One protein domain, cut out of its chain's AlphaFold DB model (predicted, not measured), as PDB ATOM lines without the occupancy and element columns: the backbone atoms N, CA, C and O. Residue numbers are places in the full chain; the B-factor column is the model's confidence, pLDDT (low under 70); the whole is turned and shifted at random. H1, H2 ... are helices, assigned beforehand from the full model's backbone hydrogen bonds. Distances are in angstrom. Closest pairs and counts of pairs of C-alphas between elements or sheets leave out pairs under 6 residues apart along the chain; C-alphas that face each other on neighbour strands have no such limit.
ATOM      1  N   VAL A 107     113.516  86.440  77.270       98.19
ATOM      2  CA  VAL A 107     114.214  87.270  76.272       98.19
ATOM      3  C   VAL A 107     115.552  87.753  76.835       98.19
ATOM      4  O   VAL A 107     116.592  87.495  76.224       98.19
ATOM      5  N   LEU A 108     115.561  88.342  78.034       98.44
ATOM      6  CA  LEU A 108     116.799  88.795  78.679       98.44
ATOM      7  C   LEU A 108     117.722  87.633  79.073       98.44
ATOM      8  O   LEU A 108     118.937  87.743  78.946       98.44
ATOM      9  N   LEU A 109     117.178  86.495  79.499       98.12
ATOM     10  CA  LEU A 109     117.973  85.327  79.875       98.12
ATOM     11  C   LEU A 109     118.648  84.673  78.657       98.12
ATOM     12  O   LEU A 109     119.801  84.242  78.740       98.12
ATOM     13  N   SER A 110     117.962  84.637  77.515       98.38
ATOM     14  CA  SER A 110     118.483  84.109  76.247       98.38
ATOM     15  C   SER A 110     119.468  85.048  75.545       98.38
ATOM     16  O   SER A 110     120.170  84.621  74.630       98.38
ATOM     17  N   PHE A 111     119.552  86.310  75.973       98.69
ATOM     18  CA  PHE A 111     120.475  87.288  75.410       98.69
ATOM     19  C   PHE A 111     121.930  86.837  75.581       98.69
ATOM     20  O   PHE A 111     122.448  86.742  76.696       98.69
ATOM     21  N   ARG A 112     122.613  86.549  74.470       98.44
ATOM     22  CA  ARG A 112     123.929  85.889  74.483       98.44
ATOM     23  C   ARG A 112     124.990  86.647  75.279       98.44
ATOM     24  O   ARG A 112     125.760  85.997  75.974       98.44
ATOM     25  N   LEU A 113     124.965  87.980  75.266       97.62
ATOM     26  CA  LEU A 113     125.940  88.801  75.993       97.62
ATOM     27  C   LEU A 113     125.512  89.136  77.431       97.62
ATOM     28  O   LEU A 113     126.143  89.978  78.051       97.62
ATOM     29  N   LEU A 114     124.460  88.517  77.989       98.06
ATOM     30  CA  LEU A 114     124.013  88.830  79.356       98.06
ATOM     31  C   LEU A 114     125.147  88.686  80.382       98.06
ATOM     32  O   LEU A 114     125.306  89.551  81.230       98.06
ATOM     33  N   GLU A 115     125.932  87.607  80.306       96.94
ATOM     34  CA  GLU A 115     127.044  87.374  81.239       96.94
ATOM     35  C   GLU A 115     128.134  88.441  81.079       96.94
ATOM     36  O   GLU A 115     128.520  89.066  82.059       96.94
ATOM     37  N   GLU A 116     128.541  88.707  79.836       95.69
ATOM     38  CA  GLU A 116     129.538  89.726  79.479       95.69
ATOM     39  C   GLU A 116     129.079  91.155  79.779       95.69
ATOM     40  O   GLU A 116     129.896  92.052  79.896       95.69
ATOM     41  N   TRP A 117     127.776  91.410  79.861       95.88
ATOM     42  CA  TRP A 117     127.257  92.725  80.225       95.88
ATOM     43  C   TRP A 117     127.207  92.904  81.732       95.88
ATOM     44  O   TRP A 117     127.572  93.967  82.234       95.88
ATOM     45  N   VAL A 118     126.732  91.881  82.444       95.62
ATOM     46  CA  VAL A 118     126.507  91.945  83.889       95.62
ATOM     47  C   VAL A 118     127.824  91.978  84.653       95.62
ATOM     48  O   VAL A 118     127.934  92.767  85.586       95.62
ATOM     49  N   PHE A 119     128.806  91.171  84.249       94.94
ATOM     50  CA  PHE A 119     130.051  90.986  84.993       94.94
ATOM     51  C   PHE A 119     131.243  91.584  84.249       94.94
ATOM     52  O   PHE A 119     131.373  91.411  83.037       94.94
ATOM     53  N   ALA A 120     132.122  92.270  84.979       91.44
ATOM     54  CA  ALA A 120     133.444  92.627  84.467       91.44
ATOM     55  C   ALA A 120     134.351  91.378  84.366       91.44
ATOM     56  O   ALA A 120     134.001  90.307  84.866       91.44
ATOM     57  N   GLU A 121     135.509  91.504  83.705       84.44
ATOM     58  CA  GLU A 121     136.445  90.384  83.494       84.44
ATOM     59  C   GLU A 121     136.894  89.745  84.824       84.44
ATOM     60  O   GLU A 121     136.798  88.526  84.964       84.44
ATOM     61  N   ASP A 122     137.236  90.578  85.816       83.62
ATOM     62  CA  ASP A 122     137.660  90.189  87.170       83.62
ATOM     63  C   ASP A 122     136.582  90.517  88.229       83.62
ATOM     64  O   ASP A 122     136.813  91.272  89.174       83.62
ATOM     65  N   ASP A 123     135.361  90.007  88.045       88.19
ATOM     66  CA  ASP A 123     134.236  90.243  88.963       88.19
ATOM     67  C   ASP A 123     133.956  89.030  89.872       88.19
ATOM     68  O   ASP A 123     133.405  88.018  89.433       88.19
ATOM     69  N   ASP A 124     134.243  89.155  91.172       91.06
ATOM     70  CA  ASP A 124     133.937  88.150  92.205       91.06
ATOM     71  C   ASP A 124     132.462  87.697  92.211       91.06
ATOM     72  O   ASP A 124     132.137  86.592  92.670       91.06
ATOM     73  N   LEU A 125     131.517  88.550  91.785       93.12
ATOM     74  CA  LEU A 125     130.105  88.172  91.691       93.12
ATOM     75  C   LEU A 125     129.873  87.124  90.608       93.12
ATOM     76  O   LEU A 125     128.952  86.317  90.760       93.12
ATOM     77  N   ARG A 126     130.691  87.111  89.550       95.00
ATOM     78  CA  ARG A 126     130.620  86.108  88.486       95.00
ATOM     79  C   ARG A 126     130.917  84.722  89.039       95.00
ATOM     80  O   ARG A 126     130.111  83.816  88.840       95.00
ATOM     81  N   GLU A 127     132.009  84.579  89.791       93.75
ATOM     82  CA  GLU A 127     132.393  83.313  90.431       93.75
ATOM     83  C   GLU A 127     131.301  82.829  91.390       93.75
ATOM     84  O   GLU A 127     130.842  81.690  91.319       93.75
ATOM     85  N   LYS A 128     130.769  83.734  92.219       95.88
ATOM     86  CA  LYS A 128     129.666  83.433  93.153       95.88
ATOM     87  C   LYS A 128     128.362  83.024  92.455       95.88
ATOM     88  O   LYS A 128     127.457  82.518  93.120       95.88
ATOM     89  N   ARG A 129     128.225  83.276  91.150       96.94
ATOM     90  CA  ARG A 129     127.023  83.005  90.342       96.94
ATOM     91  C   ARG A 129     127.255  81.965  89.252       96.94
ATOM     92  O   ARG A 129     126.362  81.763  88.428       96.94
ATOM     93  N   GLU A 130     128.391  81.274  89.258       96.81
ATOM     94  CA  GLU A 130     128.737  80.282  88.239       96.81
ATOM     95  C   GLU A 130     127.651  79.204  88.086       96.81
ATOM     96  O   GLU A 130     127.200  78.927  86.972       96.81
ATOM     97  N   GLU A 131     127.142  78.663  89.199       97.94
ATOM     98  CA  GLU A 131     126.058  77.670  89.173       97.94
ATOM     99  C   GLU A 131     124.777  78.221  88.526       97.94
ATOM    100  O   GLU A 131     124.136  77.537  87.724       97.94
ATOM    101  N   LEU A 132     124.421  79.483  88.795       98.06
ATOM    102  CA  LEU A 132     123.260  80.129  88.174       98.06
ATOM    103  C   LEU A 132     123.461  80.315  86.667       98.06
ATOM    104  O   LEU A 132     122.517  80.149  85.895       98.06
ATOM    105  N   LEU A 133     124.685  80.625  86.231       98.19
ATOM    106  CA  LEU A 133     125.037  80.752  84.817       98.19
ATOM    107  C   LEU A 133     124.976  79.398  84.094       98.19
ATOM    108  O   LEU A 133     124.501  79.329  82.957       98.19
ATOM    109  N   ILE A 134     125.377  78.309  84.757       98.19
ATOM    110  CA  ILE A 134     125.202  76.939  84.250       98.19
ATOM    111  C   ILE A 134     123.711  76.612  84.100       98.19
ATOM    112  O   ILE A 134     123.288  76.156  83.034       98.19
ATOM    113  N   LEU A 135     122.901  76.880  85.127       98.25
ATOM    114  CA  LEU A 135     121.455  76.629  85.097       98.25
ATOM    115  C   LEU A 135     120.746  77.473  84.034       98.25
ATOM    116  O   LEU A 135     119.894  76.955  83.312       98.25
ATOM    117  N   ARG A 136     121.155  78.733  83.862       98.31
ATOM    118  CA  ARG A 136     120.730  79.592  82.752       98.31
ATOM    119  C   ARG A 136     120.989  78.925  81.405       98.31
ATOM    120  O   ARG A 136     120.064  78.836  80.603       98.31
ATOM    121  N   ARG A 137     122.221  78.470  81.139       98.25
ATOM    122  CA  ARG A 137     122.574  77.842  79.853       98.25
ATOM    123  C   ARG A 137     121.718  76.606  79.588       98.25
ATOM    124  O   ARG A 137     121.185  76.478  78.491       98.25
ATOM    125  N   ARG A 138     121.522  75.760  80.605       97.75
ATOM    126  CA  ARG A 138     120.653  74.574  80.517       97.75
ATOM    127  C   ARG A 138     119.197  74.939  80.227       97.75
ATOM    128  O   ARG A 138     118.592  74.327  79.357       97.75
ATOM    129  N   LEU A 139     118.638  75.939  80.912       97.94
ATOM    130  CA  LEU A 139     117.257  76.377  80.677       97.94
ATOM    131  C   LEU A 139     117.069  76.961  79.272       97.94
ATOM    132  O   LEU A 139     116.080  76.660  78.608       97.94
ATOM    133  N   VAL A 140     118.005  77.804  78.827       97.94
ATOM    134  CA  VAL A 140     117.964  78.413  77.492       97.94
ATOM    135  C   VAL A 140     118.020  77.337  76.410       97.94
ATOM    136  O   VAL A 140     117.195  77.367  75.499       97.94
ATOM    137  N   ASP A 141     118.929  76.370  76.537       97.06
ATOM    138  CA  ASP A 141     119.034  75.233  75.618       97.06
ATOM    139  C   ASP A 141     117.743  74.400  75.596       97.06
ATOM    140  O   ASP A 141     117.171  74.178  74.530       97.06
ATOM    141  N   LEU A 142     117.214  74.051  76.773       96.44
ATOM    142  CA  LEU A 142     115.982  73.276  76.918       96.44
ATOM    143  C   LEU A 142     114.777  73.950  76.246       96.44
ATOM    144  O   LEU A 142     113.983  73.278  75.590       96.44
ATOM    145  N   ILE A 143     114.616  75.268  76.400       95.12
ATOM    146  CA  ILE A 143     113.480  75.996  75.813       95.12
ATOM    147  C   ILE A 143     113.662  76.202  74.303       95.12
ATOM    148  O   ILE A 143     112.692  76.081  73.559       95.12
ATOM    149  N   ILE A 144     114.877  76.512  73.835       94.81
ATOM    150  CA  ILE A 144     115.131  76.802  72.412       94.81
ATOM    151  C   ILE A 144     115.148  75.523  71.572       94.81
ATOM    152  O   ILE A 144     114.539  75.489  70.502       94.81
ATOM    153  N   ASN A 145     115.848  74.489  72.037       94.38
ATOM    154  CA  ASN A 145     116.063  73.251  71.287       94.38
ATOM    155  C   ASN A 145     115.032  72.162  71.618       94.38
ATOM    156  O   ASN A 145     114.963  71.156  70.914       94.38
ATOM    157  N   GLY A 146     114.193  72.396  72.630       86.50
ATOM    158  CA  GLY A 146     113.121  71.500  73.043       86.50
ATOM    159  C   GLY A 146     113.630  70.343  73.899       86.50
ATOM    160  O   GLY A 146     114.089  69.332  73.375       86.50
ATOM    161  N   GLY A 147     113.491  70.467  75.219       85.88
ATOM    162  CA  GLY A 147     113.762  69.386  76.167       85.88
ATOM    163  C   GLY A 147     112.510  68.813  76.829       85.88
ATOM    164  O   GLY A 147     111.388  69.312  76.684       85.88
ATOM    165  N   GLY A 148     112.708  67.707  77.542       89.62
ATOM    166  CA  GLY A 148     111.632  66.961  78.185       89.62
ATOM    167  C   GLY A 148     111.087  67.643  79.442       89.62
ATOM    168  O   GLY A 148     111.789  68.368  80.145       89.62
ATOM    169  N   ALA A 149     109.833  67.334  79.787       91.00
ATOM    170  CA  ALA A 149     109.204  67.825  81.016       91.00
ATOM    171  C   ALA A 149     109.981  67.428  82.288       91.00
ATOM    172  O   ALA A 149     110.016  68.196  83.245       91.00
ATOM    173  N   THR A 150     110.629  66.256  82.286       94.62
ATOM    174  CA  THR A 150     111.468  65.783  83.398       94.62
ATOM    175  C   THR A 150     112.686  66.679  83.612       94.62
ATOM    176  O   THR A 150     112.912  67.123  84.731       94.62
ATOM    177  N   GLU A 151     113.422  67.018  82.551       94.88
ATOM    178  CA  GLU A 151     114.597  67.897  82.644       94.88
ATOM    179  C   GLU A 151     114.211  69.303  83.118       94.88
ATOM    180  O   GLU A 151     114.898  69.904  83.946       94.88
ATOM    181  N   LEU A 152     113.075  69.822  82.640       95.88
ATOM    182  CA  LEU A 152     112.556  71.104  83.108       95.88
ATOM    183  C   LEU A 152     112.191  71.046  84.597       95.88
ATOM    184  O   LEU A 152     112.459  72.002  85.325       95.88
ATOM    185  N   GLN A 153     111.607  69.940  85.064       95.50
ATOM    186  CA  GLN A 153     111.293  69.758  86.479       95.50
ATOM    187  C   GLN A 153     112.565  69.711  87.338       95.50
ATOM    188  O   GLN A 153     112.639  70.416  88.341       95.50
ATOM    189  N   GLU A 154     113.598  68.986  86.905       95.31
ATOM    190  CA  GLU A 154     114.896  68.942  87.592       95.31
ATOM    191  C   GLU A 154     115.538  70.335  87.719       95.31
ATOM    192  O   GLU A 154     116.100  70.679  88.765       95.31
ATOM    193  N   LEU A 155     115.436  71.172  86.679       96.50
ATOM    194  CA  LEU A 155     115.928  72.552  86.726       96.50
ATOM    195  C   LEU A 155     115.147  73.421  87.722       96.50
ATOM    196  O   LEU A 155     115.759  74.218  88.435       96.50
ATOM    197  N   LYS A 156     113.818  73.271  87.796       96.50
ATOM    198  CA  LYS A 156     112.988  73.985  88.784       96.50
ATOM    199  C   LYS A 156     113.388  73.599  90.205       96.50
ATOM    200  O   LYS A 156     113.650  74.478  91.030       96.50
ATOM    201  N   ASP A 157     113.517  72.298  90.454       94.88
ATOM    202  CA  ASP A 157     113.850  71.740  91.766       94.88
ATOM    203  C   ASP A 157     115.256  72.153  92.231       94.88
ATOM    204  O   ASP A 157     115.467  72.380  93.421       94.88
ATOM    205  N   SER A 158     116.193  72.342  91.292       94.50
ATOM    206  CA  SER A 158     117.554  72.827  91.574       94.50
ATOM    207  C   SER A 158     117.592  74.259  92.127       94.50
ATOM    208  O   SER A 158     118.554  74.629  92.795       94.50
ATOM    209  N   ILE A 159     116.566  75.077  91.862       94.00
ATOM    210  CA  ILE A 159     116.489  76.464  92.343       94.00
ATOM    211  C   ILE A 159     115.554  76.591  93.547       94.00
ATOM    212  O   ILE A 159     115.905  77.222  94.547       94.00
ATOM    213  N   SER A 160     114.325  76.077  93.447       92.50
ATOM    214  CA  SER A 160     113.341  76.150  94.528       92.50
ATOM    215  C   SER A 160     112.111  75.298  94.233       92.50
ATOM    216  O   SER A 160     111.500  75.430  93.176       92.50
ATOM    217  N   SER A 161     111.635  74.567  95.245       88.94
ATOM    218  CA  SER A 161     110.374  73.809  95.199       88.94
ATOM    219  C   SER A 161     109.117  74.657  94.953       88.94
ATOM    220  O   SER A 161     108.048  74.110  94.707       88.94
ATOM    221  N   ASN A 162     109.209  75.988  95.064       93.06
ATOM    222  CA  ASN A 162     108.080  76.897  94.848       93.06
ATOM    223  C   ASN A 162     107.932  77.340  93.384       93.06
ATOM    224  O   ASN A 162     106.977  78.046  93.068       93.06
ATOM    225  N   ILE A 163     108.874  76.978  92.510       94.88
ATOM    226  CA  ILE A 163     108.826  77.324  91.090       94.88
ATOM    227  C   ILE A 163     107.960  76.301  90.369       94.88
ATOM    228  O   ILE A 163     108.313  75.127  90.277       94.88
ATOM    229  N   THR A 164     106.828  76.749  89.833       93.44
ATOM    230  CA  THR A 164     105.859  75.843  89.198       93.44
ATOM    231  C   THR A 164     105.972  75.802  87.678       93.44
ATOM    232  O   THR A 164     105.667  74.776  87.069       93.44
ATOM    233  N   ASN A 165     106.457  76.872  87.044       95.19
ATOM    234  CA  ASN A 165     106.565  76.987  85.589       95.19
ATOM    235  C   ASN A 165     107.917  77.581  85.145       95.19
ATOM    236  O   ASN A 165     108.693  78.078  85.968       95.19
ATOM    237  N   SER A 166     108.234  77.478  83.858       96.06
ATOM    238  CA  SER A 166     109.504  77.936  83.290       96.06
ATOM    239  C   SER A 166     109.627  79.458  83.264       96.06
ATOM    240  O   SER A 166     110.738  79.973  83.327       96.06
ATOM    241  N   GLU A 167     108.513  80.191  83.234       95.69
ATOM    242  CA  GLU A 167     108.471  81.655  83.358       95.69
ATOM    243  C   GLU A 167     108.985  82.106  84.734       95.69
ATOM    244  O   GLU A 167     109.918  82.902  84.825       95.69
ATOM    245  N   GLN A 168     108.478  81.508  85.817       95.88
ATOM    246  CA  GLN A 168     108.961  81.747  87.179       95.88
ATOM    247  C   GLN A 168     110.431  81.357  87.337       95.88
ATOM    248  O   GLN A 168     111.171  82.045  88.041       95.88
ATOM    249  N   LEU A 169     110.863  80.268  86.688       97.38
ATOM    250  CA  LEU A 169     112.266  79.861  86.684       97.38
ATOM    251  C   LEU A 169     113.143  80.899  85.973       97.38
ATOM    252  O   LEU A 169     114.168  81.304  86.522       97.38
ATOM    253  N   ALA A 170     112.729  81.363  84.791       97.50
ATOM    254  CA  ALA A 170     113.441  82.378  84.022       97.50
ATOM    255  C   ALA A 170     113.538  83.699  84.796       97.50
ATOM    256  O   ALA A 170     114.631  84.248  84.932       97.50
ATOM    257  N   ALA A 171     112.431  84.158  85.385       96.12
ATOM    258  CA  ALA A 171     112.399  85.354  86.218       96.12
ATOM    259  C   ALA A 171     113.291  85.222  87.458       96.12
ATOM    260  O   ALA A 171     114.020  86.152  87.815       96.12
ATOM    261  N   ARG A 172     113.279  84.051  88.110       96.94
ATOM    262  CA  ARG A 172     114.120  83.786  89.279       96.94
ATOM    263  C   ARG A 172     115.604  83.794  88.925       96.94
ATOM    264  O   ARG A 172     116.370  84.453  89.623       96.94
ATOM    265  N   LEU A 173     115.993  83.099  87.857       97.88
ATOM    266  CA  LEU A 173     117.375  83.063  87.377       97.88
ATOM    267  C   LEU A 173     117.846  84.450  86.952       97.88
ATOM    268  O   LEU A 173     118.899  84.883  87.405       97.88
ATOM    269  N   LEU A 174     117.062  85.168  86.143       98.12
ATOM    270  CA  LEU A 174     117.406  86.521  85.709       98.12
ATOM    271  C   LEU A 174     117.656  87.428  86.915       98.12
ATOM    272  O   LEU A 174     118.700  88.074  86.987       98.12
ATOM    273  N   ARG A 175     116.735  87.444  87.884       96.56
ATOM    274  CA  ARG A 175     116.882  88.254  89.094       96.56
ATOM    275  C   ARG A 175     118.118  87.856  89.891       96.56
ATOM    276  O   ARG A 175     118.896  88.725  90.254       96.56
ATOM    277  N   ASP A 176     118.313  86.573  90.174       96.75
ATOM    278  CA  ASP A 176     119.403  86.131  91.047       96.75
ATOM    279  C   ASP A 176     120.785  86.297  90.367       96.75
ATOM    280  O   ASP A 176     121.751  86.648  91.047       96.75
ATOM    281  N   ILE A 177     120.868  86.158  89.035       97.50
ATOM    282  CA  ILE A 177     122.071  86.448  88.230       97.50
ATOM    283  C   ILE A 177     122.394  87.943  88.218       97.50
ATOM    284  O   ILE A 177     123.565  88.312  88.245       97.50
ATOM    285  N   THR A 178     121.379  88.806  88.167       96.75
ATOM    286  CA  THR A 178     121.555  90.261  88.009       96.75
ATOM    287  C   THR A 178     121.472  91.039  89.322       96.75
ATOM    288  O   THR A 178     121.694  92.246  89.329       96.75
ATOM    289  N   ARG A 179     121.173  90.380  90.445       95.25
ATOM    290  CA  ARG A 179     120.975  91.016  91.755       95.25
ATOM    291  C   ARG A 179     122.157  91.898  92.160       95.25
ATOM    292  O   ARG A 179     123.303  91.511  91.952       95.25
ATOM    293  N   ASN A 180     121.913  93.035  92.802       91.88
ATOM    294  CA  ASN A 180     122.952  93.982  93.224       91.88
ATOM    295  C   ASN A 180     123.855  94.470  92.070       91.88
ATOM    296  O   ASN A 180     125.012  94.795  92.301       91.88
ATOM    297  N   THR A 181     123.352  94.492  90.833       92.38
ATOM    298  CA  THR A 181     124.046  95.084  89.678       92.38
ATOM    299  C   THR A 181     123.129  96.106  89.015       92.38
ATOM    300  O   THR A 181     121.916  96.108  89.242       92.38
ATOM    301  N   GLY A 182     123.661  96.932  88.112       92.31
ATOM    302  CA  GLY A 182     122.837  97.836  87.298       92.31
ATOM    303  C   GLY A 182     121.838  97.129  86.361       92.31
ATOM    304  O   GLY A 182     120.993  97.794  85.750       92.31
ATOM    305  N   PHE A 183     121.910  95.798  86.256       95.31
ATOM    306  CA  PHE A 183     121.004  94.946  85.484       95.31
ATOM    307  C   PHE A 183     119.906  94.298  86.333       95.31
ATOM    308  O   PHE A 183     119.070  93.582  85.781       95.31
ATOM    309  N   GLU A 184     119.872  94.525  87.653       95.25
ATOM    310  CA  GLU A 184     118.872  93.899  88.518       95.25
ATOM    311  C   GLU A 184     117.454  94.220  88.042       95.25
ATOM    312  O   GLU A 184     117.008  95.370  88.055       95.25
ATOM    313  N   THR A 185     116.740  93.179  87.620       91.75
ATOM    314  CA  THR A 185     115.351  93.291  87.178       91.75
ATOM    315  C   THR A 185     114.416  92.850  88.290       91.75
ATOM    316  O   THR A 185     114.528  91.752  88.837       91.75
ATOM    317  N   THR A 186     113.463  93.717  88.619       89.44
ATOM    318  CA  THR A 186     112.413  93.433  89.605       89.44
ATOM    319  C   THR A 186     111.047  93.416  88.922       89.44
ATOM    320  O   THR A 186     110.958  93.545  87.708       89.44
ATOM    321  N   LYS A 187     109.952  93.289  89.682       84.81
ATOM    322  CA  LYS A 187     108.593  93.396  89.123       84.81
ATOM    323  C   LYS A 187     108.264  94.809  88.613       84.81
ATOM    324  O   LYS A 187     107.465  94.962  87.698       84.81
ATOM    325  N   GLY A 188     108.819  95.843  89.248       87.81
ATOM    326  CA  GLY A 188     108.439  97.235  88.987       87.81
ATOM    327  C   GLY A 188     109.422  98.017  88.122       87.81
ATOM    328  O   GLY A 188     109.050  99.070  87.615       87.81
ATOM    329  N   HIS A 189     110.656  97.536  87.980       86.31
ATOM    330  CA  HIS A 189     111.707  98.256  87.274       86.31
ATOM    331  C   HIS A 189     112.658  97.313  86.541       86.31
ATOM    332  O   HIS A 189     113.160  96.343  87.130       86.31
ATOM    333  N   LEU A 190     112.906  97.638  85.272       95.06
ATOM    334  CA  LEU A 190     113.930  97.009  84.455       95.06
ATOM    335  C   LEU A 190     115.305  97.501  84.911       95.06
ATOM    336  O   LEU A 190     115.491  98.696  85.148       95.06
ATOM    337  N   GLY A 191     116.284  96.598  84.991       94.19
ATOM    338  CA  GLY A 191     117.667  96.985  85.260       94.19
ATOM    339  C   GLY A 191     118.130  98.035  84.250       94.19
ATOM    340  O   GLY A 191     118.247  97.754  83.058       94.19
ATOM    341  N   LYS A 192     118.365  99.271  84.701       90.81
ATOM    342  CA  LYS A 192     118.586 100.418  83.804       90.81
ATOM    343  C   LYS A 192     119.774 100.210  82.858       90.81
ATOM    344  O   LYS A 192     119.762 100.774  81.766       90.81
ATOM    345  N   CYS A 193     120.779  99.414  83.239       93.75
ATOM    346  CA  CYS A 193     121.908  99.103  82.363       93.75
ATOM    347  C   CYS A 193     121.513  98.330  81.096       93.75
ATOM    348  O   CYS A 193     122.283  98.367  80.136       93.75
ATOM    349  N   PHE A 194     120.338  97.690  81.036       95.25
ATOM    350  CA  PHE A 194     119.855  97.045  79.810       95.25
ATOM    351  C   PHE A 194     119.541  98.040  78.691       95.25
ATOM    352  O   PHE A 194     119.750  97.718  77.528       95.25
ATOM    353  N   VAL A 195     119.043  99.235  79.025       88.88
ATOM    354  CA  VAL A 195     118.454 100.163  78.036       88.88
ATOM    355  C   VAL A 195     118.964 101.602  78.142       88.88
ATOM    356  O   VAL A 195     118.623 102.446  77.320       88.88
ATOM    357  N   ARG A 196     119.793 101.915  79.142       87.38
ATOM    358  CA  ARG A 196     120.403 103.242  79.330       87.38
ATOM    359  C   ARG A 196     121.916 103.138  79.364       87.38
ATOM    360  O   ARG A 196     122.457 102.122  79.803       87.38
ATOM    361  N   ASN A 197     122.605 104.209  78.982       82.38
ATOM    362  CA  ASN A 197     124.040 104.333  79.217       82.38
ATOM    363  C   ASN A 197     124.298 104.491  80.727       82.38
ATOM    364  O   ASN A 197     124.146 105.575  81.285       82.38
ATOM    365  N   CYS A 198     124.571 103.380  81.414       77.94
ATOM    366  CA  CYS A 198     124.742 103.369  82.866       77.94
ATOM    367  C   CYS A 198     126.165 103.696  83.323       77.94
ATOM    368  O   CYS A 198     126.360 104.096  84.467       77.94
ATOM    369  N   CYS A 199     127.140 103.623  82.416       71.19
ATOM    370  CA  CYS A 199     128.539 103.919  82.710       71.19
ATOM    371  C   CYS A 199     128.819 105.427  82.866       71.19
ATOM    372  O   CYS A 199     129.923 105.787  83.267       71.19
ATOM    373  N   GLU A 200     127.843 106.292  82.566       70.12
ATOM    374  CA  GLU A 200     127.938 107.762  82.627       70.12
ATOM    375  C   GLU A 200     127.138 108.387  83.784       70.12
ATOM    376  O   GLU A 200     126.922 109.598  83.814       70.12
ATOM    377  N   TRP A 201     126.637 107.593  84.734       75.19
ATOM    378  CA  TRP A 201     125.840 108.148  85.829       75.19
ATOM    379  C   TRP A 201     126.692 108.883  86.863       75.19
ATOM    380  O   TRP A 201     127.703 108.368  87.331       75.19
ATOM    381  N   ASN A 202     126.213 110.054  87.286       71.75
ATOM    382  CA  ASN A 202     126.894 110.907  88.266       71.75
ATOM    383  C   ASN A 202     127.064 110.255  89.649       71.75
ATOM    384  O   ASN A 202     128.015 110.581  90.350       71.75
ATOM    385  N   ASP A 203     126.164 109.342  90.032       78.75
ATOM    386  CA  ASP A 203     126.167 108.685  91.350       78.75
ATOM    387  C   ASP A 203     126.863 107.313  91.335       78.75
ATOM    388  O   ASP A 203     126.736 106.538  92.285       78.75
ATOM    389  N   ARG A 204     127.559 106.984  90.241       78.00
ATOM    390  CA  ARG A 204     128.292 105.727  90.090       78.00
ATOM    391  C   ARG A 204     129.476 105.682  91.058       78.00
ATOM    392  O   ARG A 204     130.281 106.612  91.098       78.00
ATOM    393  N   LYS A 205     129.597 104.596  91.814       81.38
ATOM    394  CA  LYS A 205     130.724 104.341  92.716       81.38
ATOM    395  C   LYS A 205     131.859 103.609  92.006       81.38
ATOM    396  O   LYS A 205     131.663 103.010  90.951       81.38
ATOM    397  N   GLU A 206     133.051 103.646  92.600       77.69
ATOM    398  CA  GLU A 206     134.233 102.946  92.074       77.69
ATOM    399  C   GLU A 206     134.028 101.425  91.982       77.69
ATOM    400  O   GLU A 206     134.587 100.792  91.092       77.69
ATOM    401  N   ASP A 207     133.202 100.850  92.859       79.50
ATOM    402  CA  ASP A 207     132.855  99.427  92.895       79.50
ATOM    403  C   ASP A 207     131.628  99.058  92.041       79.50
ATOM    404  O   ASP A 207     131.326  97.875  91.888       79.50
ATOM    405  N   ASP A 208     130.948 100.033  91.425       80.56
ATOM    406  CA  ASP A 208     129.846  99.792  90.486       80.56
ATOM    407  C   ASP A 208     130.403  99.419  89.100       80.56
ATOM    408  O   ASP A 208     130.220 100.155  88.125       80.56
ATOM    409  N   ILE A 209     131.137  98.308  89.008       86.56
ATOM    410  CA  ILE A 209     131.723  97.799  87.760       86.56
ATOM    411  C   ILE A 209     130.738  96.915  86.991       86.56
ATOM    412  O   ILE A 209     129.861  96.270  87.567       86.56
ATOM    413  N   CYS A 210     130.873  96.890  85.668       91.31
ATOM    414  CA  CYS A 210     130.191  95.916  84.819       91.31
ATOM    415  C   CYS A 210     130.959  95.720  83.511       91.31
ATOM    416  O   CYS A 210     131.798  96.543  83.138       91.31
ATOM    417  N   GLY A 211     130.643  94.674  82.751       92.19
ATOM    418  CA  GLY A 211     131.366  94.390  81.508       92.19
ATOM    419  C   GLY A 211     131.090  95.371  80.359       92.19
ATOM    420  O   GLY A 211     131.657  95.244  79.279       92.19
ATOM    421  N   LEU A 212     130.272  96.408  80.581       91.94
ATOM    422  CA  LEU A 212     130.077  97.508  79.630       91.94
ATOM    423  C   LEU A 212     131.081  98.660  79.777       91.94
ATOM    424  O   LEU A 212     131.021  99.608  78.993       91.94
ATOM    425  N   ASP A 213     131.983  98.616  80.756       84.56
ATOM    426  CA  ASP A 213     132.810  99.771  81.124       84.56
ATOM    427  C   ASP A 213     133.792 100.244  80.058       84.56
ATOM    428  O   ASP A 213     134.092 101.445  79.998       84.56
ATOM    429  N   MET A 214     134.230  99.318  79.208       80.44
ATOM    430  CA  MET A 214     135.167  99.581  78.118       80.44
ATOM    431  C   MET A 214     134.458 100.091  76.861       80.44
ATOM    432  O   MET A 214     134.852 101.118  76.314       80.44
ATOM    433  N   ASP A 215     133.391  99.411  76.435       84.50
ATOM    434  CA  ASP A 215     132.731  99.686  75.151       84.50
ATOM    435  C   ASP A 215     131.634 100.758  75.241       84.50
ATOM    436  O   ASP A 215     131.344 101.418  74.247       84.50
ATOM    437  N   ARG A 216     131.003 100.916  76.416       88.12
ATOM    438  CA  ARG A 216     129.943 101.899  76.730       88.12
ATOM    439  C   ARG A 216     128.919 102.109  75.598       88.12
ATOM    440  O   ARG A 216     128.750 103.235  75.127       88.12
ATOM    441  N   PRO A 217     128.206 101.052  75.164       91.62
ATOM    442  CA  PRO A 217     127.270 101.166  74.053       91.62
ATOM    443  C   PRO A 217     126.125 102.131  74.382       91.62
ATOM    444  O   PRO A 217     125.603 102.152  75.506       91.62
ATOM    445  N   SER A 218     125.702 102.884  73.370       92.88
ATOM    446  CA  SER A 218     124.509 103.733  73.412       92.88
ATOM    447  C   SER A 218     123.239 102.923  73.699       92.88
ATOM    448  O   SER A 218     123.204 101.700  73.539       92.88
TER     449      SER A 218
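AT A GLANCE: This is residues 107 to 218 of the 242 residues of an uncharacterized protein of [Eubacterium] cellulosolvens 6 (UniProt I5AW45). An elongated body has a bundle of three helices, H4, H5 and H6, at one end, their centres making a triangle, and at the other end a long stretch of loops, residues 179 to 218, with no named element. The short helix H1 packs on H4 and H6, and H2 and H3 are small turns of helix between the bundle and that other end. The printed part has 112 residues, with six named helices in the order H1 to H6 and no named strand; the class is all helix, though under half of the residues, 53 of 112, are in named elements. The whole is compact by its radius of gyration of the C-alphas, 14.9 A, and its C-alphas span 47 by 28 by 23 A.

HOW THE PARTS SIT: The longest helix is H4, residues 130 to 145. It forms a helical hairpin with H5, residues 149 to 159: they run opposite ways at a shallow tilt of 21 degrees and touch, the closest C-alphas being those of Leu 135 and Leu 155, 7.1 A apart, with residues 135 to 142 alone of H4. H6, residues 166 to 178, touches residues 132 to 139 alone of H4; the closest C-alphas, of Leu 132 and Ile 177, are 6.4 A apart. H4 and H6 run opposite ways at a shallow tilt of 34.8 degrees, only just short of steep. H5 and H6 touch through residues 166 to 169 alone of H6, the closest C-alphas, of Lys 156 and Leu 169, being 6.3 A apart; they run the same way at a shallow tilt of 34.9 degrees, only just short of steep. These three form a bundle, helices set side by side. H1, residues 107 to 110, touches residues 170 to 174 alone of H6, the C-alphas of Leu 109 and Leu 174 being the closest at 6.0 A. H1 only just touches H4, with 3 pairs of C-alphas within 8 A. H2, residues 114 to 118, is close to H6 but not clearly touching, the closest C-alphas, of Val 118 and Thr 178, being 6.7 A apart. H3, residues 124 to 127, and H4 meet only through their link. Every O i to N i+4 pair is within hydrogen-bond range in H2, H4 and H6, and 6 of 7 are in H5; H1 and H3 are too short for such a pair.

IN THESE COORDINATES: H4 is 22.3 A long, from C-alpha 130 at (128.737, 80.282, 88.239) to C-alpha 145. H5 is 16.0 A long and H6 17.9 A, ending at C-alpha 178 at (121.555, 90.261, 88.009). H1, 5.3 A, begins at C-alpha 107 at (114.214, 87.270, 76.272); H2 is 6.0 A and H3 5.4 A long.

THE WHOLE: The two C-alphas farthest apart, of Thr 150 and Asn 202, are 47.9 A apart. The printed part has no cut. The links H1 to H2, H2 to H3, H3 to H4 and H4 to H5 are tight, H5 to H6 is short, and no link is long. The mean pLDDT of the printed part is 92.1, and no printed residue is under 70.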